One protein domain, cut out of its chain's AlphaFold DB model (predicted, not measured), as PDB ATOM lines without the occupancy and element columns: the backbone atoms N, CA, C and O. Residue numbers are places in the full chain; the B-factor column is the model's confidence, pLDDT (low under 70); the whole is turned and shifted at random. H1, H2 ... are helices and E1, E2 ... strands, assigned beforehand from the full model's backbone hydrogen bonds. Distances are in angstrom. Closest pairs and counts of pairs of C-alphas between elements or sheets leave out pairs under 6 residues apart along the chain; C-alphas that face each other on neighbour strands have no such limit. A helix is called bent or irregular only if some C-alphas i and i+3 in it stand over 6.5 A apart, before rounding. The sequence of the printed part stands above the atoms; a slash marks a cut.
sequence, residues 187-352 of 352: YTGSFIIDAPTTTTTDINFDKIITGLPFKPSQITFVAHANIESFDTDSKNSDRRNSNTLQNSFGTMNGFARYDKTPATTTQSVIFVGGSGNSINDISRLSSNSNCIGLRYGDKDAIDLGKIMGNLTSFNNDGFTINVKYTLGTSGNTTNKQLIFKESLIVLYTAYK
ATOM      1  N   TYR A 187      88.206 -35.877 -87.236       97.12
ATOM      2  CA  TYR A 187      87.085 -36.518 -86.553       97.12
ATOM      3  C   TYR A 187      86.054 -35.465 -86.140       97.12
ATOM      4  O   TYR A 187      86.397 -34.519 -85.436       97.12
ATOM      5  N   THR A 188      84.794 -35.633 -86.537       97.88
ATOM      6  CA  THR A 188      83.686 -34.778 -86.086       97.88
ATOM      7  C   THR A 188      82.855 -35.533 -85.064       97.88
ATOM      8  O   THR A 188      82.496 -36.688 -85.278       97.88
ATOM      9  N   GLY A 189      82.547 -34.875 -83.953       97.81
ATOM     10  CA  GLY A 189      81.749 -35.448 -82.883       97.81
ATOM     11  C   GLY A 189      80.935 -34.394 -82.156       97.81
ATOM     12  O   GLY A 189      80.868 -33.227 -82.550       97.81
ATOM     13  N   SER A 190      80.309 -34.819 -81.070       98.19
ATOM     14  CA  SER A 190      79.545 -33.949 -80.192       98.19
ATOM     15  C   SER A 190      79.658 -34.413 -78.745       98.19
ATOM     16  O   SER A 190      80.001 -35.561 -78.467       98.19
ATOM     17  N   PHE A 191      79.395 -33.505 -77.814       98.25
ATOM     18  CA  PHE A 191      79.257 -33.819 -76.396       98.25
ATOM     19  C   PHE A 191      78.286 -32.843 -75.734       98.25
ATOM     20  O   PHE A 191      77.995 -31.778 -76.278       98.25
ATOM     21  N   ILE A 192      77.799 -33.207 -74.549       98.19
ATOM     22  CA  ILE A 192      76.983 -32.334 -73.702       98.19
ATOM     23  C   ILE A 192      77.846 -31.845 -72.541       98.19
ATOM     24  O   ILE A 192      78.515 -32.642 -71.884       98.19
ATOM     25  N   ILE A 193      77.861 -30.538 -72.296       98.06
ATOM     26  CA  ILE A 193      78.289 -29.969 -71.019       98.06
ATOM     27  C   ILE A 193      77.084 -30.046 -70.092       98.06
ATOM     28  O   ILE A 193      76.079 -29.377 -70.325       98.06
ATOM     29  N   ASP A 194      77.180 -30.894 -69.076       95.75
ATOM     30  CA  ASP A 194      76.090 -31.137 -68.140       95.75
ATOM     31  C   ASP A 194      75.958 -29.975 -67.150       95.75
ATOM     32  O   ASP A 194      76.953 -29.462 -66.627       95.75
ATOM     33  N   ALA A 195      74.719 -29.581 -66.865       93.88
ATOM     34  CA  ALA A 195      74.434 -28.579 -65.850       93.88
ATOM     35  C   ALA A 195      74.937 -29.032 -64.460       93.88
ATOM     36  O   ALA A 195      74.660 -30.160 -64.036       93.88
ATOM     37  N   PRO A 196      75.599 -28.160 -63.677       92.25
ATOM     38  CA  PRO A 196      76.104 -28.536 -62.356       92.25
ATOM     39  C   PRO A 196      74.995 -28.799 -61.317       92.25
ATOM     40  O   PRO A 196      75.277 -29.462 -60.322       92.25
ATOM     41  N   THR A 197      73.761 -28.304 -61.546       83.44
ATOM     42  CA  THR A 197      72.455 -28.480 -60.839       83.44
ATOM     43  C   THR A 197      72.389 -28.371 -59.306       83.44
ATOM     44  O   THR A 197      71.308 -28.181 -58.752       83.44
ATOM     45  N   THR A 198      73.515 -28.425 -58.607       84.31
ATOM     46  CA  THR A 198      73.650 -28.482 -57.145       84.31
ATOM     47  C   THR A 198      74.273 -27.213 -56.568       84.31
ATOM     48  O   THR A 198      74.442 -27.097 -55.355       84.31
ATOM     49  N   THR A 199      74.595 -26.241 -57.424       88.94
ATOM     50  CA  THR A 199      75.263 -24.998 -57.044       88.94
ATOM     51  C   THR A 199      74.430 -23.771 -57.385       88.94
ATOM     52  O   THR A 199      73.575 -23.771 -58.270       88.94
ATOM     53  N   THR A 200      74.690 -22.698 -56.645       90.62
ATOM     54  CA  THR A 200      74.026 -21.397 -56.807       90.62
ATOM     55  C   THR A 200      75.013 -20.249 -57.006       90.62
ATOM     56  O   THR A 200      74.613 -19.085 -57.003       90.62
ATOM     57  N   THR A 201      76.297 -20.570 -57.141       93.25
ATOM     58  CA  THR A 201      77.428 -19.651 -57.303       93.25
ATOM     59  C   THR A 201      78.334 -20.155 -58.416       93.25
ATOM     60  O   THR A 201      78.272 -21.337 -58.758       93.25
ATOM     61  N   ASP A 202      79.179 -19.269 -58.948       96.38
ATOM     62  CA  ASP A 202      80.177 -19.602 -59.965       96.38
ATOM     63  C   ASP A 202      80.898 -20.916 -59.650       96.38
ATOM     64  O   ASP A 202      81.325 -21.154 -58.518       96.38
ATOM     65  N   ILE A 203      81.044 -21.756 -60.668       97.00
ATOM     66  CA  ILE A 203      81.686 -23.063 -60.555       97.00
ATOM     67  C   ILE A 203      82.495 -23.346 -61.811       97.00
ATOM     68  O   ILE A 203      82.117 -22.933 -62.911       97.00
ATOM     69  N   ASN A 204      83.601 -24.062 -61.641       96.94
ATOM     70  CA  ASN A 204      84.348 -24.667 -62.724       96.94
ATOM     71  C   ASN A 204      84.522 -26.175 -62.518       96.94
ATOM     72  O   ASN A 204      84.591 -26.658 -61.390       96.94
ATOM     73  N   PHE A 205      84.585 -26.913 -63.618       97.50
ATOM     74  CA  PHE A 205      84.834 -28.350 -63.625       97.50
ATOM     75  C   PHE A 205      85.427 -28.776 -64.966       97.50
ATOM     76  O   PHE A 205      85.263 -28.092 -65.977       97.50
ATOM     77  N   ASP A 206      86.103 -29.920 -64.982       98.00
ATOM     78  CA  ASP A 206      86.673 -30.463 -66.210       98.00
ATOM     79  C   ASP A 206      85.662 -31.357 -66.933       98.00
ATOM     80  O   ASP A 206      85.068 -32.264 -66.347       98.00
ATOM     81  N   LYS A 207      85.498 -31.121 -68.235       98.19
ATOM     82  CA  LYS A 207      84.826 -32.024 -69.166       98.19
ATOM     83  C   LYS A 207      85.892 -32.731 -69.996       98.19
ATOM     84  O   LYS A 207      86.614 -32.094 -70.763       98.19
ATOM     85  N   ILE A 208      85.984 -34.048 -69.831       98.25
ATOM     86  CA  ILE A 208      86.940 -34.901 -70.543       98.25
ATOM     87  C   ILE A 208      86.210 -35.580 -71.703       98.25
ATOM     88  O   ILE A 208      85.176 -36.216 -71.502       98.25
ATOM     89  N   ILE A 209      86.748 -35.427 -72.910       98.50
ATOM     90  CA  ILE A 209      86.275 -36.080 -74.129       98.50
ATOM     91  C   ILE A 209      87.326 -37.125 -74.510       98.50
ATOM     92  O   ILE A 209      88.510 -36.796 -74.582       98.50
ATOM     93  N   THR A 210      86.898 -38.364 -74.752       97.62
ATOM     94  CA  THR A 210      87.746 -39.528 -75.083       97.62
ATOM     95  C   THR A 210      87.220 -40.257 -76.324       97.62
ATOM     96  O   THR A 210      86.127 -39.952 -76.804       97.62
ATOM     97  N   GLY A 211      87.957 -41.253 -76.824       94.75
ATOM     98  CA  GLY A 211      87.529 -42.093 -77.950       94.75
ATOM     99  C   GLY A 211      87.794 -41.519 -79.347       94.75
ATOM    100  O   GLY A 211      87.304 -42.072 -80.332       94.75
ATOM    101  N   LEU A 212      88.570 -40.439 -79.467       95.75
ATOM    102  CA  LEU A 212      89.084 -39.990 -80.761       95.75
ATOM    103  C   LEU A 212      90.165 -40.969 -81.252       95.75
ATOM    104  O   LEU A 212      90.975 -41.443 -80.456       95.75
ATOM    105  N   PRO A 213      90.255 -41.228 -82.570       93.25
ATOM    106  CA  PRO A 213      91.220 -42.177 -83.135       93.25
ATOM    107  C   PRO A 213      92.668 -41.653 -83.153       93.25
ATOM    108  O   PRO A 213      93.564 -42.309 -83.683       93.25
ATOM    109  N   PHE A 214      92.906 -40.451 -82.627       94.44
ATOM    110  CA  PHE A 214      94.209 -39.804 -82.568       94.44
ATOM    111  C   PHE A 214      94.246 -38.742 -81.464       94.44
ATOM    112  O   PHE A 214      93.213 -38.208 -81.052       94.44
ATOM    113  N   LYS A 215      95.465 -38.369 -81.065       95.75
ATOM    114  CA  LYS A 215      95.723 -37.173 -80.264       95.75
ATOM    115  C   LYS A 215      95.494 -35.934 -81.129       95.75
ATOM    116  O   LYS A 215      96.226 -35.787 -82.107       95.75
ATOM    117  N   PRO A 216      94.530 -35.052 -80.811       97.31
ATOM    118  CA  PRO A 216      94.315 -33.860 -81.612       97.31
ATOM    119  C   PRO A 216      95.422 -32.830 -81.387       97.31
ATOM    120  O   PRO A 216      96.007 -32.752 -80.305       97.31
ATOM    121  N   SER A 217      95.643 -31.983 -82.384       97.31
ATOM    122  CA  SER A 217      96.425 -30.747 -82.275       97.31
ATOM    123  C   SER A 217      95.579 -29.493 -82.513       97.31
ATOM    124  O   SER A 217      96.005 -28.385 -82.190       97.31
ATOM    125  N   GLN A 218      94.357 -29.647 -83.026       98.25
ATOM    126  CA  GLN A 218      93.400 -28.561 -83.207       98.25
ATOM    127  C   GLN A 218      91.969 -29.076 -83.070       98.25
ATOM    128  O   GLN A 218      91.656 -30.175 -83.525       98.25
ATOM    129  N   ILE A 219      91.087 -28.267 -82.485       98.75
ATOM    130  CA  ILE A 219      89.646 -28.521 -82.437       98.75
ATOM    131  C   ILE A 219      88.891 -27.226 -82.736       98.75
ATOM    132  O   ILE A 219      89.254 -26.163 -82.230       98.75
ATOM    133  N   THR A 220      87.832 -27.313 -83.536       98.75
ATOM    134  CA  THR A 220      86.824 -26.256 -83.687       98.75
ATOM    135  C   THR A 220      85.541 -26.658 -82.973       98.75
ATOM    136  O   THR A 220      85.228 -27.844 -82.891       98.75
ATOM    137  N   PHE A 221      84.807 -25.679 -82.452       98.81
ATOM    138  CA  PHE A 221      83.597 -25.873 -81.661       98.81
ATOM    139  C   PHE A 221      82.464 -24.983 -82.166       98.81
ATOM    140  O   PHE A 221      82.681 -23.812 -82.490       98.81
ATOM    141  N   VAL A 222      81.252 -25.530 -82.162       98.75
ATOM    142  CA  VAL A 222      80.003 -24.802 -82.407       98.75
ATOM    143  C   VAL A 222      78.986 -25.214 -81.355       98.75
ATOM    144  O   VAL A 222      78.844 -26.395 -81.045       98.75
ATOM    145  N   ALA A 223      78.290 -24.236 -80.789       98.50
ATOM    146  CA  ALA A 223      77.210 -24.476 -79.843       98.50
ATOM    147  C   ALA A 223      76.192 -23.339 -79.888       98.50
ATOM    148  O   ALA A 223      76.499 -22.215 -80.304       98.50
ATOM    149  N   HIS A 224      74.989 -23.639 -79.418       97.69
ATOM    150  CA  HIS A 224      73.854 -22.729 -79.437       97.69
ATOM    151  C   HIS A 224      73.221 -22.665 -78.049       97.69
ATOM    152  O   HIS A 224      73.116 -23.681 -77.369       97.69
ATOM    153  N   ALA A 225      72.822 -21.467 -77.626       95.88
ATOM    154  CA  ALA A 225      72.163 -21.274 -76.334       95.88
ATOM    155  C   ALA A 225      70.824 -22.030 -76.293       95.88
ATOM    156  O   ALA A 225      70.115 -22.035 -77.301       95.88
ATOM    157  N   ASN A 226      70.458 -22.589 -75.134       93.94
ATOM    158  CA  ASN A 226      69.194 -23.294 -74.895       93.94
ATOM    159  C   ASN A 226      68.985 -24.549 -75.769       93.94
ATOM    160  O   ASN A 226      67.849 -24.931 -76.047       93.94
ATOM    161  N   ILE A 227      70.076 -25.195 -76.198       95.38
ATOM    162  CA  ILE A 227      70.064 -26.521 -76.832       95.38
ATOM    163  C   ILE A 227      70.799 -27.496 -75.909       95.38
ATOM    164  O   ILE A 227      72.023 -27.645 -75.957       95.38
ATOM    165  N   GLU A 228      70.023 -28.128 -75.036       94.25
ATOM    166  CA  GLU A 228      70.523 -28.880 -73.879       94.25
ATOM    167  C   GLU A 228      70.655 -30.389 -74.146       94.25
ATOM    168  O   GLU A 228      71.478 -31.064 -73.530       94.25
ATOM    169  N   SER A 229      69.862 -30.919 -75.082       94.44
ATOM    170  CA  SER A 229      69.793 -32.347 -75.410       94.44
ATOM    171  C   SER A 229      69.558 -32.598 -76.896       94.44
ATOM    172  O   SER A 229      68.995 -31.760 -77.609       94.44
ATOM    173  N   PHE A 230      69.986 -33.769 -77.369       95.00
ATOM    174  CA  PHE A 230      69.712 -34.194 -78.740       95.00
ATOM    175  C   PHE A 230      68.207 -34.382 -78.948       95.00
ATOM    176  O   PHE A 230      67.459 -34.548 -77.985       95.00
ATOM    177  N   ASP A 231      67.777 -34.306 -80.207       95.06
ATOM    178  CA  ASP A 231      66.381 -34.507 -80.612       95.06
ATOM    179  C   ASP A 231      65.375 -33.545 -79.945       95.06
ATOM    180  O   ASP A 231      64.193 -33.852 -79.794       95.06
ATOM    181  N   THR A 232      65.834 -32.350 -79.556       92.06
ATOM    182  CA  THR A 232      64.965 -31.291 -79.028       92.06
ATOM    183  C   THR A 232      64.140 -30.671 -80.158       92.06
ATOM    184  O   THR A 232      64.667 -29.920 -80.976       92.06
ATOM    185  N   ASP A 233      62.835 -30.940 -80.162       92.88
ATOM    186  CA  ASP A 233      61.842 -30.274 -81.013       92.88
ATOM    187  C   ASP A 233      60.731 -29.674 -80.144       92.88
ATOM    188  O   ASP A 233      59.662 -30.248 -79.916       92.88
ATOM    189  N   SER A 234      61.030 -28.517 -79.564       91.12
ATOM    190  CA  SER A 234      60.094 -27.796 -78.712       91.12
ATOM    191  C   SER A 234      60.406 -26.308 -78.687       91.12
ATOM    192  O   SER A 234      61.544 -25.879 -78.864       91.12
ATOM    193  N   LYS A 235      59.391 -25.499 -78.380       87.81
ATOM    194  CA  LYS A 235      59.620 -24.119 -77.934       87.81
ATOM    195  C   LYS A 235      60.368 -24.109 -76.595       87.81
ATOM    196  O   LYS A 235      60.346 -25.097 -75.863       87.81
ATOM    197  N   ASN A 236      60.938 -22.964 -76.238       83.25
ATOM    198  CA  ASN A 236      61.567 -22.782 -74.938       83.25
ATOM    199  C   ASN A 236      60.595 -23.012 -73.764       83.25
ATOM    200  O   ASN A 236      59.404 -22.691 -73.832       83.25
ATOM    201  N   SER A 237      61.128 -23.545 -72.664       77.56
ATOM    202  CA  SER A 237      60.372 -24.000 -71.484       77.56
ATOM    203  C   SER A 237      59.900 -22.877 -70.548       77.56
ATOM    204  O   SER A 237      59.689 -23.115 -69.360       77.56
ATOM    205  N   ASP A 238      59.718 -21.655 -71.054       80.06
ATOM    206  CA  ASP A 238      59.308 -20.504 -70.247       80.06
ATOM    207  C   ASP A 238      58.003 -19.847 -70.733       80.06
ATOM    208  O   ASP A 238      57.430 -20.169 -71.780       80.06
ATOM    209  N   ARG A 239      57.475 -18.929 -69.920       82.81
ATOM    210  CA  ARG A 239      56.314 -18.101 -70.234       82.81
ATOM    211  C   ARG A 239      56.627 -17.195 -71.426       82.81
ATOM    212  O   ARG A 239      57.755 -16.754 -71.633       82.81
ATOM    213  N   ARG A 240      55.582 -16.871 -72.193       83.69
ATOM    214  CA  ARG A 240      55.676 -15.925 -73.317       83.69
ATOM    215  C   ARG A 240      56.265 -14.597 -72.838       83.69
ATOM    216  O   ARG A 240      55.849 -14.104 -71.791       83.69
ATOM    217  N   ASN A 241      57.160 -14.019 -73.637       83.12
ATOM    218  CA  ASN A 241      57.764 -12.705 -73.394       83.12
ATOM    219  C   ASN A 241      58.406 -12.592 -72.000       83.12
ATOM    220  O   ASN A 241      58.257 -11.599 -71.286       83.12
ATOM    221  N   SER A 242      59.086 -13.657 -71.583       88.38
ATOM    222  CA  SER A 242      59.761 -13.704 -70.293       88.38
ATOM    223  C   SER A 242      61.219 -13.264 -70.412       88.38
ATOM    224  O   SER A 242      61.877 -13.519 -71.419       88.38
ATOM    225  N   ASN A 243      61.721 -12.591 -69.377       87.94
ATOM    226  CA  ASN A 243      63.067 -12.011 -69.328       87.94
ATOM    227  C   ASN A 243      64.088 -12.944 -68.647       87.94
ATOM    228  O   ASN A 243      64.940 -12.490 -67.884       87.94
ATOM    229  N   THR A 244      63.931 -14.251 -68.837       90.56
ATOM    230  CA  THR A 244      64.783 -15.295 -68.257       90.56
ATOM    231  C   THR A 244      65.790 -15.815 -69.282       90.56
ATOM    232  O   THR A 244      65.729 -15.503 -70.473       90.56
ATOM    233  N   LEU A 245      66.702 -16.656 -68.797       92.38
ATOM    234  CA  LEU A 245      67.744 -17.294 -69.586       92.38
ATOM    235  C   LEU A 245      67.184 -18.185 -70.705       92.38
ATOM    236  O   LEU A 245      67.714 -18.175 -71.813       92.38
ATOM    237  N   GLN A 246      66.072 -18.884 -70.455       92.81
ATOM    238  CA  GLN A 246      65.422 -19.784 -71.417       92.81
ATOM    239  C   GLN A 246      64.907 -19.044 -72.655       92.81
ATOM    240  O   GLN A 246      64.555 -19.661 -73.656       92.81
ATOM    241  N   ASN A 247      64.802 -17.716 -72.591       92.31
ATOM    242  CA  ASN A 247      64.413 -16.898 -73.727       92.31
ATOM    243  C   ASN A 247      65.611 -16.249 -74.429       92.31
ATOM    244  O   ASN A 247      65.416 -15.488 -75.367       92.31
ATOM    245  N   SER A 248      66.847 -16.512 -74.001       94.12
ATOM    246  CA  SER A 248      68.032 -16.144 -74.774       94.12
ATOM    247  C   SER A 248      68.179 -17.044 -76.007       94.12
ATOM    248  O   SER A 248      67.744 -18.189 -76.031       94.12
ATOM    249  N   PHE A 249      68.824 -16.552 -77.050       95.38
ATOM    250  CA  PHE A 249      69.277 -17.381 -78.164       95.38
ATOM    251  C   PHE A 249      70.607 -16.840 -78.667       95.38
ATOM    252  O   PHE A 249      70.945 -15.679 -78.430       95.38
ATOM    253  N   GLY A 250      71.368 -17.660 -79.376       97.25
ATOM    254  CA  GLY A 250      72.621 -17.230 -79.975       97.25
ATOM    255  C   GLY A 250      73.511 -18.398 -80.335       97.25
ATOM    256  O   GLY A 250      73.244 -19.539 -79.958       97.25
ATOM    257  N   THR A 251      74.582 -18.084 -81.048       98.38
ATOM    258  CA  THR A 251      75.525 -19.064 -81.580       98.38
ATOM    259  C   THR A 251      76.936 -18.654 -81.221       98.38
ATOM    260  O   THR A 251      77.293 -17.481 -81.356       98.38
ATOM    261  N   MET A 252      77.740 -19.633 -80.816       98.56
ATOM    262  CA  MET A 252      79.178 -19.472 -80.650       98.56
ATOM    263  C   MET A 252      79.950 -20.239 -81.723       98.56
ATOM    264  O   MET A 252      79.532 -21.313 -82.154       98.56
ATOM    265  N   ASN A 253      81.079 -19.671 -82.139       98.69
ATOM    266  CA  ASN A 253      82.102 -20.348 -82.928       98.69
ATOM    267  C   ASN A 253      83.429 -20.170 -82.204       98.69
ATOM    268  O   ASN A 253      83.835 -19.034 -81.933       98.69
ATOM    269  N   GLY A 254      84.102 -21.271 -81.900       98.69
ATOM    270  CA  GLY A 254      85.384 -21.230 -81.217       98.69
ATOM    271  C   GLY A 254      86.363 -22.270 -81.724       98.69
ATOM    272  O   GLY A 254      86.017 -23.167 -82.491       98.69
ATOM    273  N   PHE A 255      87.616 -22.126 -81.319       98.81
ATOM    274  CA  PHE A 255      88.662 -23.090 -81.619       98.81
ATOM    275  C   PHE A 255      89.712 -23.125 -80.515       98.81
ATOM    276  O   PHE A 255      89.884 -22.161 -79.767       98.81
ATOM    277  N   ALA A 256      90.446 -24.230 -80.467       98.56
ATOM    278  CA  ALA A 256      91.699 -24.358 -79.743       98.56
ATOM    279  C   ALA A 256      92.723 -25.077 -80.629       98.56
ATOM    280  O   ALA A 256      92.385 -26.037 -81.321       98.56
ATOM    281  N   ARG A 257      93.970 -24.612 -80.621       97.94
ATOM    282  CA  ARG A 257      95.078 -25.164 -81.402       97.94
ATOM    283  C   ARG A 257      96.340 -25.206 -80.555       97.94
ATOM    284  O   ARG A 257      96.668 -24.233 -79.880       97.94
ATOM    285  N   TYR A 258      97.057 -26.317 -80.631       97.62
ATOM    286  CA  TYR A 258      98.402 -26.444 -80.102       97.62
ATOM    287  C   TYR A 258      99.408 -25.865 -81.098       97.62
ATOM    288  O   TYR A 258      99.569 -26.369 -82.209       97.62
ATOM    289  N   ASP A 259     100.107 -24.818 -80.687       94.75
ATOM    290  CA  ASP A 259     101.256 -24.286 -81.401       94.75
ATOM    291  C   ASP A 259     102.511 -24.957 -80.844       94.75
ATOM    292  O   ASP A 259     102.739 -24.969 -79.638       94.75
ATOM    293  N   LYS A 260     103.324 -25.566 -81.714       91.31
ATOM    294  CA  LYS A 260     104.533 -26.292 -81.288       91.31
ATOM    295  C   LYS A 260     105.677 -25.346 -80.894       91.31
ATOM    296  O   LYS A 260     106.533 -25.734 -80.101       91.31
ATOM    297  N   THR A 261     105.694 -24.130 -81.446       90.44
ATOM    298  CA  THR A 261     106.814 -23.186 -81.321       90.44
ATOM    299  C   THR A 261     106.312 -21.740 -81.150       90.44
ATOM    300  O   THR A 261     105.959 -21.117 -82.151       90.44
ATOM    301  N   PRO A 262     106.321 -21.171 -79.926       89.81
ATOM    302  CA  PRO A 262     106.542 -21.859 -78.647       89.81
ATOM    303  C   PRO A 262     105.417 -22.859 -78.348       89.81
ATOM    304  O   PRO A 262     104.339 -22.746 -78.916       89.81
ATOM    305  N   ALA A 263     105.670 -23.830 -77.462       92.06
ATOM    306  CA  ALA A 263     104.679 -24.818 -77.033       92.06
ATOM    307  C   ALA A 263     103.552 -24.145 -76.231       92.06
ATOM    308  O   ALA A 263     103.660 -23.971 -75.015       92.06
ATOM    309  N   THR A 264     102.486 -23.735 -76.909       94.31
ATOM    310  CA  THR A 264     101.361 -23.005 -76.312       94.31
ATOM    311  C   THR A 264     100.032 -23.468 -76.890       94.31
ATOM    312  O   THR A 264      99.972 -24.032 -77.977       94.31
ATOM    313  N   THR A 265      98.941 -23.203 -76.172       95.94
ATOM    314  CA  THR A 265      97.588 -23.365 -76.716       95.94
ATOM    315  C   THR A 265      97.038 -21.998 -77.086       95.94
ATOM    316  O   THR A 265      96.855 -21.148 -76.216       95.94
ATOM    317  N   THR A 266      96.750 -21.803 -78.368       97.75
ATOM    318  CA  THR A 266      96.008 -20.644 -78.862       97.75
ATOM    319  C   THR A 266      94.540 -21.015 -78.960       97.75
ATOM    320  O   THR A 266      94.188 -22.036 -79.547       97.75
ATOM    321  N   GLN A 267      93.664 -20.186 -78.404       98.50
ATOM    322  CA  GLN A 267      92.226 -20.416 -78.439       98.50
ATOM    323  C   GLN A 267      91.463 -19.110 -78.570       98.50
ATOM    324  O   GLN A 267      91.949 -18.044 -78.192       98.50
ATOM    325  N   SER A 268      90.269 -19.193 -79.139       98.56
ATOM    326  CA  SER A 268      89.374 -18.054 -79.235       98.56
ATOM    327  C   SER A 268      87.939 -18.519 -79.388       98.56
ATOM    328  O   SER A 268      87.680 -19.599 -79.923       98.56
ATOM    329  N   VAL A 269      87.008 -17.679 -78.961       98.81
ATOM    330  CA  VAL A 269      85.582 -17.859 -79.198       98.81
ATOM    331  C   VAL A 269      84.923 -16.517 -79.464       98.81
ATOM    332  O   VAL A 269      85.272 -15.498 -78.862       98.81
ATOM    333  N   ILE A 270      83.947 -16.532 -80.363       98.69
ATOM    334  CA  ILE A 270      83.031 -15.427 -80.622       98.69
ATOM    335  C   ILE A 270      81.595 -15.923 -80.470       98.69
ATOM    336  O   ILE A 270      81.274 -17.036 -80.878       98.69
ATOM    337  N   PHE A 271      80.731 -15.088 -79.904       98.69
ATOM    338  CA  PHE A 271      79.310 -15.354 -79.729       98.69
ATOM    339  C   PHE A 271      78.486 -14.103 -80.018       98.69
ATOM    340  O   PHE A 271      78.833 -12.992 -79.600       98.69
ATOM    341  N   VAL A 272      77.358 -14.314 -80.693       98.06
ATOM    342  CA  VAL A 272      76.321 -13.306 -80.928       98.06
ATOM    343  C   VAL A 272      74.961 -13.930 -80.638       98.06
ATOM    344  O   VAL A 272      74.694 -15.070 -81.026       98.06
ATOM    345  N   GLY A 273      74.100 -13.173 -79.966       96.69
ATOM    346  CA  GLY A 273      72.779 -13.619 -79.555       96.69
ATOM    347  C   GLY A 273      71.825 -12.478 -79.219       96.69
ATOM    348  O   GLY A 273      72.143 -11.300 -79.380       96.69
ATOM    349  N   GLY A 274      70.650 -12.837 -78.722       94.81
ATOM    350  CA  GLY A 274      69.589 -11.917 -78.324       94.81
ATOM    351  C   GLY A 274      68.592 -12.596 -77.388       94.81
ATOM    352  O   GLY A 274      68.898 -13.632 -76.794       94.81
ATOM    353  N   SER A 275      67.397 -12.018 -77.277       93.75
ATOM    354  CA  SER A 275      66.300 -12.570 -76.483       93.75
ATOM    355  C   SER A 275      65.011 -12.651 -77.302       93.75
ATOM    356  O   SER A 275      64.648 -11.715 -78.007       93.75
ATOM    357  N   GLY A 276      64.286 -13.761 -77.178       91.38
ATOM    358  CA  GLY A 276      62.949 -13.954 -77.734       91.38
ATOM    359  C   GLY A 276      61.851 -13.177 -76.999       91.38
ATOM    360  O   GLY A 276      60.686 -13.282 -77.366       91.38
ATOM    361  N   ASN A 277      62.181 -12.414 -75.948       89.75
ATOM    362  CA  ASN A 277      61.239 -11.516 -75.270       89.75
ATOM    363  C   ASN A 277      61.003 -10.239 -76.087       89.75
ATOM    364  O   ASN A 277      59.875  -9.826 -76.335       89.75
ATOM    365  N   SER A 278      62.116  -9.626 -76.478       90.50
ATOM    366  CA  SER A 278      62.282  -8.503 -77.398       90.50
ATOM    367  C   SER A 278      63.783  -8.404 -77.681       90.50
ATOM    368  O   SER A 278      64.589  -8.831 -76.851       90.50
ATOM    369  N   ILE A 279      64.166  -7.818 -78.813       92.31
ATOM    370  CA  ILE A 279      65.562  -7.478 -79.105       92.31
ATOM    371  C   ILE A 279      65.669  -5.959 -79.055       92.31
ATOM    372  O   ILE A 279      65.485  -5.289 -80.071       92.31
ATOM    373  N   ASN A 280      65.919  -5.421 -77.863       92.94
ATOM    374  CA  ASN A 280      66.246  -4.004 -77.708       92.94
ATOM    375  C   ASN A 280      67.749  -3.794 -77.920       92.94
ATOM    376  O   ASN A 280      68.149  -2.866 -78.613       92.94
ATOM    377  N   ASP A 281      68.551  -4.733 -77.409       95.19
ATOM    378  CA  ASP A 281      69.992  -4.825 -77.616       95.19
ATOM    379  C   ASP A 281      70.405  -6.276 -77.917       95.19
ATOM    380  O   ASP A 281      69.681  -7.232 -77.625       95.19
ATOM    381  N   ILE A 282      71.599  -6.459 -78.493       96.31
ATOM    382  CA  ILE A 282      72.161  -7.784 -78.808       96.31
ATOM    383  C   ILE A 282      73.188  -8.243 -77.767       96.31
ATOM    384  O   ILE A 282      74.042  -7.475 -77.318       96.31
ATOM    385  N   SER A 283      73.162  -9.534 -77.426       96.12
ATOM    386  CA  SER A 283      74.176 -10.164 -76.577       96.12
ATOM    387  C   SER A 283      75.415 -10.487 -77.409       96.12
ATOM    388  O   SER A 283      75.324 -11.104 -78.468       96.12
ATOM    389  N   ARG A 284      76.591 -10.070 -76.938       97.25
ATOM    390  CA  ARG A 284      77.875 -10.304 -77.611       97.25
ATOM    391  C   ARG A 284      78.912 -10.760 -76.602       97.25
ATOM    392  O   ARG A 284      78.959 -10.246 -75.485       97.25
ATOM    393  N   LEU A 285      79.748 -11.708 -77.001       98.25
ATOM    394  CA  LEU A 285      80.875 -12.185 -76.209       98.25
ATOM    395  C   LEU A 285      82.017 -12.557 -77.155       98.25
ATOM    396  O   LEU A 285      81.796 -13.159 -78.201       98.25
ATOM    397  N   SER A 286      83.239 -12.217 -76.771       98.25
ATOM    398  CA  SER A 286      84.443 -12.767 -77.377       98.25
ATOM    399  C   SER A 286      85.498 -13.002 -76.305       98.25
ATOM    400  O   SER A 286      85.510 -12.336 -75.267       98.25
ATOM    401  N   SER A 287      86.367 -13.981 -76.529       98.56
ATOM    402  CA  SER A 287      87.475 -14.287 -75.629       98.56
ATOM    403  C   SER A 287      88.621 -14.909 -76.412       98.56
ATOM    404  O   SER A 287      88.377 -15.734 -77.280       98.56
ATOM    405  N   ASN A 288      89.856 -14.536 -76.079       97.81
ATOM    406  CA  ASN A 288      91.092 -15.161 -76.567       97.81
ATOM    407  C   ASN A 288      91.711 -16.132 -75.539       97.81
ATOM    408  O   ASN A 288      92.844 -16.574 -75.698       97.81
ATOM    409  N   SER A 289      90.991 -16.418 -74.453       97.38
ATOM    410  CA  SER A 289      91.406 -17.341 -73.393       97.38
ATOM    411  C   SER A 289      90.453 -18.524 -73.232       97.38
ATOM    412  O   SER A 289      90.697 -19.387 -72.397       97.38
ATOM    413  N   ASN A 290      89.385 -18.577 -74.030       98.62
ATOM    414  CA  ASN A 290      88.385 -19.639 -74.033       98.62
ATOM    415  C   ASN A 290      88.117 -20.079 -75.478       98.62
ATOM    416  O   ASN A 290      88.168 -19.258 -76.394       98.62
ATOM    417  N   CYS A 291      87.801 -21.356 -75.669       98.56
ATOM    418  CA  CYS A 291      87.381 -21.947 -76.942       98.56
ATOM    419  C   CYS A 291      85.870 -22.226 -76.998       98.56
ATOM    420  O   CYS A 291      85.337 -22.518 -78.064       98.56
ATOM    421  N   ILE A 292      85.178 -22.124 -75.862       98.75
ATOM    422  CA  ILE A 292      83.720 -22.209 -75.733       98.75
ATOM    423  C   ILE A 292      83.252 -20.979 -74.958       98.75
ATOM    424  O   ILE A 292      83.880 -20.579 -73.977       98.75
ATOM    425  N   GLY A 293      82.155 -20.364 -75.385       98.25
ATOM    426  CA  GLY A 293      81.652 -19.152 -74.753       98.25
ATOM    427  C   GLY A 293      80.254 -18.802 -75.221       98.25
ATOM    428  O   GLY A 293      80.071 -18.417 -76.369       98.25
ATOM    429  N   LEU A 294      79.281 -18.884 -74.318       98.31
ATOM    430  CA  LEU A 294      77.925 -18.389 -74.515       98.31
ATOM    431  C   LEU A 294      77.599 -17.361 -73.442       98.31
ATOM    432  O   LEU A 294      77.932 -17.535 -72.268       98.31
ATOM    433  N   ARG A 295      76.931 -16.284 -73.859       97.31
ATOM    434  CA  ARG A 295      76.446 -15.229 -72.969       97.31
ATOM    435  C   ARG A 295      74.937 -15.113 -73.096       97.31
ATOM    436  O   ARG A 295      74.431 -14.565 -74.078       97.31
ATOM    437  N   TYR A 296      74.246 -15.573 -72.068       96.31
ATOM    438  CA  TYR A 296      72.802 -15.476 -71.970       96.31
ATOM    439  C   TYR A 296      72.443 -14.039 -71.596       96.31
ATOM    440  O   TYR A 296      73.045 -13.439 -70.705       96.31
ATOM    441  N   GLY A 297      71.528 -13.455 -72.358       94.50
ATOM    442  CA  GLY A 297      71.166 -12.049 -72.271       94.50
ATOM    443  C   GLY A 297      69.660 -11.885 -72.184       94.50
ATOM    444  O   GLY A 297      68.906 -12.639 -72.805       94.50
ATOM    445  N   ASP A 298      69.238 -10.899 -71.410       93.12
ATOM    446  CA  ASP A 298      67.844 -10.494 -71.339       93.12
ATOM    447  C   ASP A 298      67.447  -9.618 -72.549       93.12
ATOM    448  O   ASP A 298      68.219  -9.479 -73.503       93.12
ATOM    449  N   LYS A 299      66.231  -9.059 -72.562       91.75
ATOM    450  CA  LYS A 299      65.723  -8.246 -73.689       91.75
ATOM    451  C   LYS A 299      66.574  -7.010 -74.023       91.75
ATOM    452  O   LYS A 299      66.552  -6.548 -75.162       91.75
ATOM    453  N   ASP A 300      67.309  -6.501 -73.036       93.88
ATOM    454  CA  ASP A 300      68.203  -5.342 -73.123       93.88
ATOM    455  C   ASP A 300      69.676  -5.815 -73.159       93.88
ATOM    456  O   ASP A 300      70.607  -5.091 -72.814       93.88
ATOM    457  N   ALA A 301      69.894  -7.083 -73.537       93.69
ATOM    458  CA  ALA A 301      71.180  -7.770 -73.566       93.69
ATOM    459  C   ALA A 301      71.965  -7.724 -72.245       93.69
ATOM    460  O   ALA A 301      73.188  -7.919 -72.248       93.69
ATOM    461  N   ILE A 302      71.310  -7.516 -71.104       94.12
ATOM    462  CA  ILE A 302      71.974  -7.527 -69.802       94.12
ATOM    463  C   ILE A 302      72.259  -8.986 -69.416       94.12
ATOM    464  O   ILE A 302      71.485  -9.892 -69.713       94.12
ATOM    465  N   ASP A 303      73.421  -9.225 -68.809       94.69
ATOM    466  CA  ASP A 303      73.986 -10.555 -68.558       94.69
ATOM    467  C   ASP A 303      73.101 -11.385 -67.612       94.69
ATOM    468  O   ASP A 303      72.921 -11.013 -66.452       94.69
ATOM    469  N   LEU A 304      72.566 -12.509 -68.089       95.06
ATOM    470  CA  LEU A 304      71.816 -13.497 -67.301       95.06
ATOM    471  C   LEU A 304      72.682 -14.691 -66.875       95.06
ATOM    472  O   LEU A 304      72.236 -15.513 -66.077       95.06
ATOM    473  N   GLY A 305      73.923 -14.760 -67.352       96.12
ATOM    474  CA  GLY A 305      74.872 -15.814 -67.032       96.12
ATOM    475  C   GLY A 305      75.707 -16.219 -68.239       96.12
ATOM    476  O   GLY A 305      75.391 -15.911 -69.394       96.12
ATOM    477  N   LYS A 306      76.803 -16.927 -67.967       97.75
ATOM    478  CA  LYS A 306      77.727 -17.405 -68.999       97.75
ATOM    479  C   LYS A 306      78.134 -18.846 -68.766       97.75
ATOM    480  O   LYS A 306      78.390 -19.234 -67.627       97.75
ATOM    481  N   ILE A 307      78.294 -19.567 -69.870       98.31
ATOM    482  CA  ILE A 307      79.018 -20.837 -69.937       98.31
ATOM    483  C   ILE A 307      80.259 -20.570 -70.778       98.31
ATOM    484  O   ILE A 307      80.149 -20.174 -71.938       98.31
ATOM    485  N   MET A 308      81.439 -20.739 -70.195       98.56
ATOM    486  CA  MET A 308      82.715 -20.596 -70.895       98.56
ATOM    487  C   MET A 308      83.536 -21.868 -70.733       98.56
ATOM    488  O   MET A 308      83.389 -22.568 -69.739       98.56
ATOM    489  N   GLY A 309      84.412 -22.164 -71.683       98.44
ATOM    490  CA  GLY A 309      85.311 -23.306 -71.603       98.44
ATOM    491  C   GLY A 309      86.659 -22.979 -72.214       98.44
ATOM    492  O   GLY A 309      86.716 -22.432 -73.316       98.44
ATOM    493  N   ASN A 310      87.734 -23.319 -71.512       98.44
ATOM    494  CA  ASN A 310      89.095 -23.227 -72.029       98.44
ATOM    495  C   ASN A 310      89.703 -24.624 -72.147       98.44
ATOM    496  O   ASN A 310      89.502 -25.470 -71.274       98.44
ATOM    497  N   LEU A 311      90.424 -24.874 -73.237       98.50
ATOM    498  CA  LEU A 311      91.142 -26.130 -73.416       98.50
ATOM    499  C   LEU A 311      92.318 -26.191 -72.438       98.50
ATOM    500  O   LEU A 311      93.161 -25.293 -72.432       98.50
ATOM    501  N   THR A 312      92.394 -27.269 -71.656       97.56
ATOM    502  CA  THR A 312      93.491 -27.508 -70.708       97.56
ATOM    503  C   THR A 312      94.502 -28.522 -71.227       97.56
ATOM    504  O   THR A 312      95.698 -28.369 -70.971       97.56
ATOM    505  N   SER A 313      94.068 -29.529 -71.992       97.75
ATOM    506  CA  SER A 313      94.975 -30.510 -72.592       97.75
ATOM    507  C   SER A 313      94.425 -31.174 -73.855       97.75
ATOM    508  O   SER A 313      93.231 -31.448 -73.979       97.75
ATOM    509  N   PHE A 314      95.343 -31.502 -74.766       98.25
ATOM    510  CA  PHE A 314      95.145 -32.525 -75.792       98.25
ATOM    511  C   PHE A 314      95.662 -33.870 -75.265       98.25
ATOM    512  O   PHE A 314      96.837 -33.992 -74.896       98.25
ATOM    513  N   ASN A 315      94.794 -34.875 -75.248       97.50
ATOM    514  CA  ASN A 315      95.043 -36.212 -74.706       97.50
ATOM    515  C   ASN A 315      95.300 -37.208 -75.850       97.50
ATOM    516  O   ASN A 315      95.108 -36.873 -77.015       97.50
ATOM    517  N   ASN A 316      95.745 -38.430 -75.545       96.19
ATOM    518  CA  ASN A 316      96.115 -39.411 -76.578       96.19
ATOM    519  C   ASN A 316      94.954 -39.813 -77.502       96.19
ATOM    520  O   ASN A 316      95.186 -40.106 -78.669       96.19
ATOM    521  N   ASP A 317      93.733 -39.802 -76.979       96.38
ATOM    522  CA  ASP A 317      92.496 -40.193 -77.650       96.38
ATOM    523  C   ASP A 317      91.395 -39.135 -77.448       96.38
ATOM    524  O   ASP A 317      90.206 -39.450 -77.426       96.38
ATOM    525  N   GLY A 318      91.758 -37.865 -77.241       97.81
ATOM    526  CA  GLY A 318      90.762 -36.854 -76.901       97.81
ATOM    527  C   GLY A 318      91.315 -35.539 -76.374       97.81
ATOM    528  O   GLY A 318      92.415 -35.118 -76.732       97.81
ATOM    529  N   PHE A 319      90.541 -34.862 -75.530       98.62
ATOM    530  CA  PHE A 319      90.887 -33.550 -74.984       98.62
ATOM    531  C   PHE A 319      90.114 -33.227 -73.702       98.62
ATOM    532  O   PHE A 319      89.077 -33.827 -73.418       98.62
ATOM    533  N   THR A 320      90.612 -32.255 -72.941       98.62
ATOM    534  CA  THR A 320      89.983 -31.783 -71.703       98.62
ATOM    535  C   THR A 320      89.668 -30.292 -71.798       98.62
ATOM    536  O   THR A 320      90.521 -29.487 -72.177       98.62
ATOM    537  N   ILE A 321      88.439 -29.925 -71.436       98.56
ATOM    538  CA  ILE A 321      87.973 -28.540 -71.330       98.56
ATOM    539  C   ILE A 321      87.706 -28.231 -69.861       98.56
ATOM    540  O   ILE A 321      86.912 -28.926 -69.234       98.56
ATOM    541  N   ASN A 322      88.286 -27.157 -69.330       98.44
ATOM    542  CA  ASN A 322      87.826 -26.593 -68.068       98.44
ATOM    543  C   ASN A 322      86.642 -25.667 -68.347       98.44
ATOM    544  O   ASN A 322      86.795 -24.605 -68.956       98.44
ATOM    545  N   VAL A 323      85.454 -26.098 -67.938       98.62
ATOM    546  CA  VAL A 323      84.191 -25.389 -68.125       98.62
ATOM    547  C   VAL A 323      83.920 -24.540 -66.892       98.62
ATOM    548  O   VAL A 323      84.020 -25.027 -65.772       98.62
ATOM    549  N   LYS A 324      83.545 -23.276 -67.091       98.12
ATOM    550  CA  LYS A 324      83.128 -22.338 -66.054       98.12
ATOM    551  C   LYS A 324      81.710 -21.831 -66.309       98.12
ATOM    552  O   LYS A 324      81.436 -21.221 -67.342       98.12
ATOM    553  N   TYR A 325      80.856 -21.988 -65.306       98.31
ATOM    554  CA  TYR A 325      79.555 -21.336 -65.214       98.31
ATOM    555  C   TYR A 325      79.681 -20.077 -64.351       98.31
ATOM    556  O   TYR A 325      80.279 -20.117 -63.275       98.31
ATOM    557  N   THR A 326      79.151 -18.949 -64.827       97.00
ATOM    558  CA  THR A 326      79.213 -17.646 -64.137       97.00
ATOM    559  C   THR A 326      77.820 -17.043 -64.000       97.00
ATOM    560  O   THR A 326      77.070 -17.010 -64.979       97.00
ATOM    561  N   LEU A 327      77.490 -16.538 -62.810       95.56
ATOM    562  CA  LEU A 327      76.243 -15.819 -62.537       95.56
ATOM    563  C   LEU A 327      76.110 -14.552 -63.396       95.56
ATOM    564  O   LEU A 327      77.069 -13.808 -63.603       95.56
ATOM    565  N   GLY A 328      74.885 -14.274 -63.841       92.94
ATOM    566  CA  GLY A 328      74.545 -13.019 -64.509       92.94
ATOM    567  C   GLY A 328      74.488 -11.809 -63.571       92.94
ATOM    568  O   GLY A 328      74.407 -11.924 -62.344       92.94
ATOM    569  N   THR A 329      74.456 -10.615 -64.159       90.62
ATOM    570  CA  THR A 329      74.289  -9.340 -63.447       90.62
ATOM    571  C   THR A 329      72.834  -8.854 -63.420       90.62
ATOM    572  O   THR A 329      72.462  -8.153 -62.474       90.62
ATOM    573  N   SER A 330      71.988  -9.292 -64.363       84.38
ATOM    574  CA  SER A 330      70.555  -8.950 -64.472       84.38
ATOM    575  C   SER A 330      69.631  -9.955 -63.783       84.38
ATOM    576  O   SER A 330      69.969 -11.124 -63.628       84.38
ATOM    577  N   GLY A 331      68.435  -9.506 -63.400       82.25
ATOM    578  CA  GLY A 331      67.383 -10.344 -62.818       82.25
ATOM    579  C   GLY A 331      67.473 -10.544 -61.300       82.25
ATOM    580  O   GLY A 331      68.422 -10.127 -60.630       82.25
ATOM    581  N   ASN A 332      66.442 -11.182 -60.740       87.81
ATOM    582  CA  ASN A 332      66.442 -11.609 -59.339       87.81
ATOM    583  C   ASN A 332      67.379 -12.819 -59.134       87.81
ATOM    584  O   ASN A 332      67.844 -13.434 -60.095       87.81
ATOM    585  N   THR A 333      67.652 -13.176 -57.878       87.19
ATOM    586  CA  THR A 333      68.554 -14.287 -57.525       87.19
ATOM    587  C   THR A 333      68.175 -15.600 -58.212       87.19
ATOM    588  O   THR A 333      69.044 -16.285 -58.743       87.19
ATOM    589  N   THR A 334      66.882 -15.923 -58.262       87.00
ATOM    590  CA  THR A 334      66.379 -17.142 -58.906       87.00
ATOM    591  C   THR A 334      66.674 -17.158 -60.403       87.00
ATOM    592  O   THR A 334      67.142 -18.172 -60.907       87.00
ATOM    593  N   ASN A 335      66.469 -16.036 -61.100       86.69
ATOM    594  CA  ASN A 335      66.735 -15.919 -62.533       86.69
ATOM    595  C   ASN A 335      68.226 -16.063 -62.839       86.69
ATOM    596  O   ASN A 335      68.590 -16.770 -63.773       86.69
ATOM    597  N   LYS A 336      69.091 -15.440 -62.031       85.56
ATOM    598  CA  LYS A 336      70.549 -15.538 -62.201       85.56
ATOM    599  C   LYS A 336      71.058 -16.966 -62.025       85.56
ATOM    600  O   LYS A 336      71.995 -17.369 -62.700       85.56
ATOM    601  N   GLN A 337      70.432 -17.739 -61.139       91.44
ATOM    602  CA  GLN A 337      70.802 -19.129 -60.866       91.44
ATOM    603  C   GLN A 337      70.334 -20.117 -61.945       91.44
ATOM    604  O   GLN A 337      70.756 -21.271 -61.916       91.44
ATOM    605  N   LEU A 338      69.503 -19.694 -62.907       92.12
ATOM    606  CA  LEU A 338      69.059 -20.561 -64.005       92.12
ATOM    607  C   LEU A 338      70.227 -21.056 -64.862       92.12
ATOM    608  O   LEU A 338      70.153 -22.168 -65.369       92.12
ATOM    609  N   ILE A 339      71.325 -20.296 -64.937       95.31
ATOM    610  CA  ILE A 339      72.542 -20.713 -65.644       95.31
ATOM    611  C   ILE A 339      73.079 -22.054 -65.129       95.31
ATOM    612  O   ILE A 339      73.560 -22.856 -65.911       95.31
ATOM    613  N   PHE A 340      72.947 -22.366 -63.836       95.75
ATOM    614  CA  PHE A 340      73.440 -23.628 -63.262       95.75
ATOM    615  C   PHE A 340      72.529 -24.830 -63.526       95.75
ATOM    616  O   PHE A 340      72.853 -25.949 -63.124       95.75
ATOM    617  N   LYS A 341      71.387 -24.599 -64.178       93.94
ATOM    618  CA  LYS A 341      70.469 -25.634 -64.660       93.94
ATOM    619  C   LYS A 341      70.578 -25.852 -66.168       93.94
ATOM    620  O   LYS A 341      69.928 -26.755 -66.667       93.94
ATOM    621  N   GLU A 342      71.385 -25.045 -66.848       94.75
ATOM    622  CA  GLU A 342      71.548 -25.062 -68.296       94.75
ATOM    623  C   GLU A 342      72.612 -26.087 -68.700       94.75
ATOM    624  O   GLU A 342      73.782 -25.968 -68.313       94.75
ATOM    625  N   SER A 343      72.214 -27.089 -69.482       96.38
ATOM    626  CA  SER A 343      73.171 -27.951 -70.189       96.38
ATOM    627  C   SER A 343      73.463 -27.394 -71.585       96.38
ATOM    628  O   SER A 343      72.783 -26.491 -72.061       96.38
ATOM    629  N   LEU A 344      74.490 -27.899 -72.265       97.50
ATOM    630  CA  LEU A 344      74.859 -27.391 -73.588       97.50
ATOM    631  C   LEU A 344      75.375 -28.496 -74.498       97.50
ATOM    632  O   LEU A 344      76.409 -29.097 -74.206       97.50
ATOM    633  N   ILE A 345      74.738 -28.689 -75.650       98.06
ATOM    634  CA  ILE A 345      75.335 -29.466 -76.737       98.06
ATOM    635  C   ILE A 345      76.427 -28.651 -77.421       98.06
ATOM    636  O   ILE A 345      76.221 -27.513 -77.847       98.06
ATOM    637  N   VAL A 346      77.574 -29.292 -77.607       98.69
ATOM    638  CA  VAL A 346      78.698 -28.771 -78.373       98.69
ATOM    639  C   VAL A 346      79.008 -29.742 -79.503       98.69
ATOM    640  O   VAL A 346      79.276 -30.919 -79.267       98.69
ATOM    641  N   LEU A 347      78.992 -29.238 -80.733       98.69
ATOM    642  CA  LEU A 347      79.551 -29.925 -81.891       98.69
ATOM    643  C   LEU A 347      81.026 -29.558 -82.011       98.69
ATOM    644  O   LEU A 347      81.397 -28.403 -81.783       98.69
ATOM    645  N   TYR A 348      81.865 -30.517 -82.390       98.81
ATOM    646  CA  TYR A 348      83.283 -30.261 -82.601       98.81
ATOM    647  C   TYR A 348      83.850 -31.002 -83.809       98.81
ATOM    648  O   TYR A 348      83.393 -32.089 -84.161       98.81
ATOM    649  N   THR A 349      84.907 -30.437 -84.389       98.69
ATOM    650  CA  THR A 349      85.765 -31.125 -85.359       98.69
ATOM    651  C   THR A 349      87.203 -31.079 -84.866       98.69
ATOM    652  O   THR A 349      87.761 -30.002 -84.671       98.69
ATOM    653  N   ALA A 350      87.789 -32.252 -84.653       98.38
ATOM    654  CA  ALA A 350      89.158 -32.456 -84.214       98.38
ATOM    655  C   ALA A 350      90.067 -32.800 -85.400       98.38
ATOM    656  O   ALA A 350      89.666 -33.530 -86.308       98.38
ATOM    657  N   TYR A 351      91.300 -32.308 -85.354       97.75
ATOM    658  CA  TYR A 351      92.340 -32.514 -86.357       97.75
ATOM    659  C   TYR A 351      93.590 -33.079 -85.680       97.75
ATOM    660  O   TYR A 351      93.931 -32.636 -84.578       97.75
ATOM    661  N   LYS A 352      94.229 -34.061 -86.322       92.81
ATOM    662  CA  LYS A 352      95.462 -34.708 -85.847       92.81
ATOM    663  C   LYS A 352      96.635 -33.739 -85.869       92.81
ATOM    664  O   LYS A 352      96.858 -33.105 -86.920       92.81
TER     665      LYS A 352
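Overview. This is residues 187 to 352 of the 352 residues of an uncharacterized protein of Tenacibaculum piscium (UniProt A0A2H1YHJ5). Two twisted sheets lie partly face to face as an elongated sandwich, its strands running roughly lengthwise: the larger has E1, E10, E3, E4, E5 and E6, the smaller E2, E9, E8 and E7, with E7 packed over E4, E5 and E6. H1 packs on one end of the smaller sheet, and the long loop of residues 225 to 247 lies at that same end, while the turn between E4 and E5 lies at the opposite end. The printed part has 166 residues, with ten named strands and one named helix in the order E1 to E9, H1, E10; the class is mostly strand. The sheets run E1, E10, E3, E4, E5, E6 and E2, E9, E8, E7, both antiparallel throughout. The whole is compact, with a radius of gyration of the C-alphas of 16.0 A, and spans 48 by 32 by 26 A, only just elongated.

Arrangement. In the larger sheet, E1, residues 187 to 193, is an edge strand, antiparallel to E10, residues 344 to 351, with N 189 and O 348 2.9 A apart, within hydrogen-bond range. E10 is antiparallel to E3, residues 218 to 224, with N 222 and O 347 at 2.9 A. E3, E4, residues 248 to 260, E5, residues 263 to 275, and E6, residues 283 to 287, form a meander, each strand the antiparallel neighbour of the one before. N 254 and O 221 are 3.0 A apart between E3 and E4, N 257 and O 266 2.8 A between E4 and E5, and N 271 and O 285 2.8 A between E5 and E6, the other edge strand. In the smaller sheet, E7, residues 292 to 297, E8, residues 303 to 315, and E9, residues 318 to 327, form a second meander, with N 294 and O 307 2.8 A apart between E7 and E8, and N 324 and O 308 2.7 A between E8 and E9. The edge strand E2, residues 203 to 209, is antiparallel to E9, with N 207 and O 321 at 2.8 A. Between the sheets, E5 and E7 have 13 pairs of C-alphas within 8 A, the closest those of Val 269 and Ile 292, 5.9 A apart. E1 and E2 have 2 such pairs, the closest Ile 193 and Lys 207 at 7.1 A. H1, residues 333 to 341, is on the smaller sheet, over E9 at a height of 7.1 A, along the strands at 1 degree to E9 on the local plane. The closest C-alphas of H1 and E8 are those of Ile 339 and Gly 305, 5.6 A apart. H1 is only just irregular, C-alphas 336 and 339 being 6.53 A apart; 2 of its 5 O i to N i+4 pairs and 5 of its 6 O i to N i+3 pairs are within hydrogen-bond range.

Along the chain. E5 measures 40.3 A from first to last C-alpha, E4 38.4 A, E8 33.8 A and E9 29.3 A. E10 measures 22.2 A, E3 20.7 A, E2 19.4 A, E1 19.0 A, E7 16.5 A, E6 14.0 A and H1 13.5 A. E1 begins at C-alpha 187, (87.085, -36.518, -86.553). E5 begins at C-alpha 263, (104.679, -24.818, -77.033), and E10 ends at C-alpha 351, (92.340, -32.514, -86.357).

Size, cuts and confidence. The two C-alphas farthest apart are those of Arg 240 and Thr 261, at 52.3 A, while those of the first and last printed residues, Tyr 187 and Lys 352, are 8.6 A apart. The printed part has no cut and ends at the chain's last residue. The link from E3 to E4, 23 residues, is long. The mean pLDDT of the printed part is 94.9, and no printed residue is under 70.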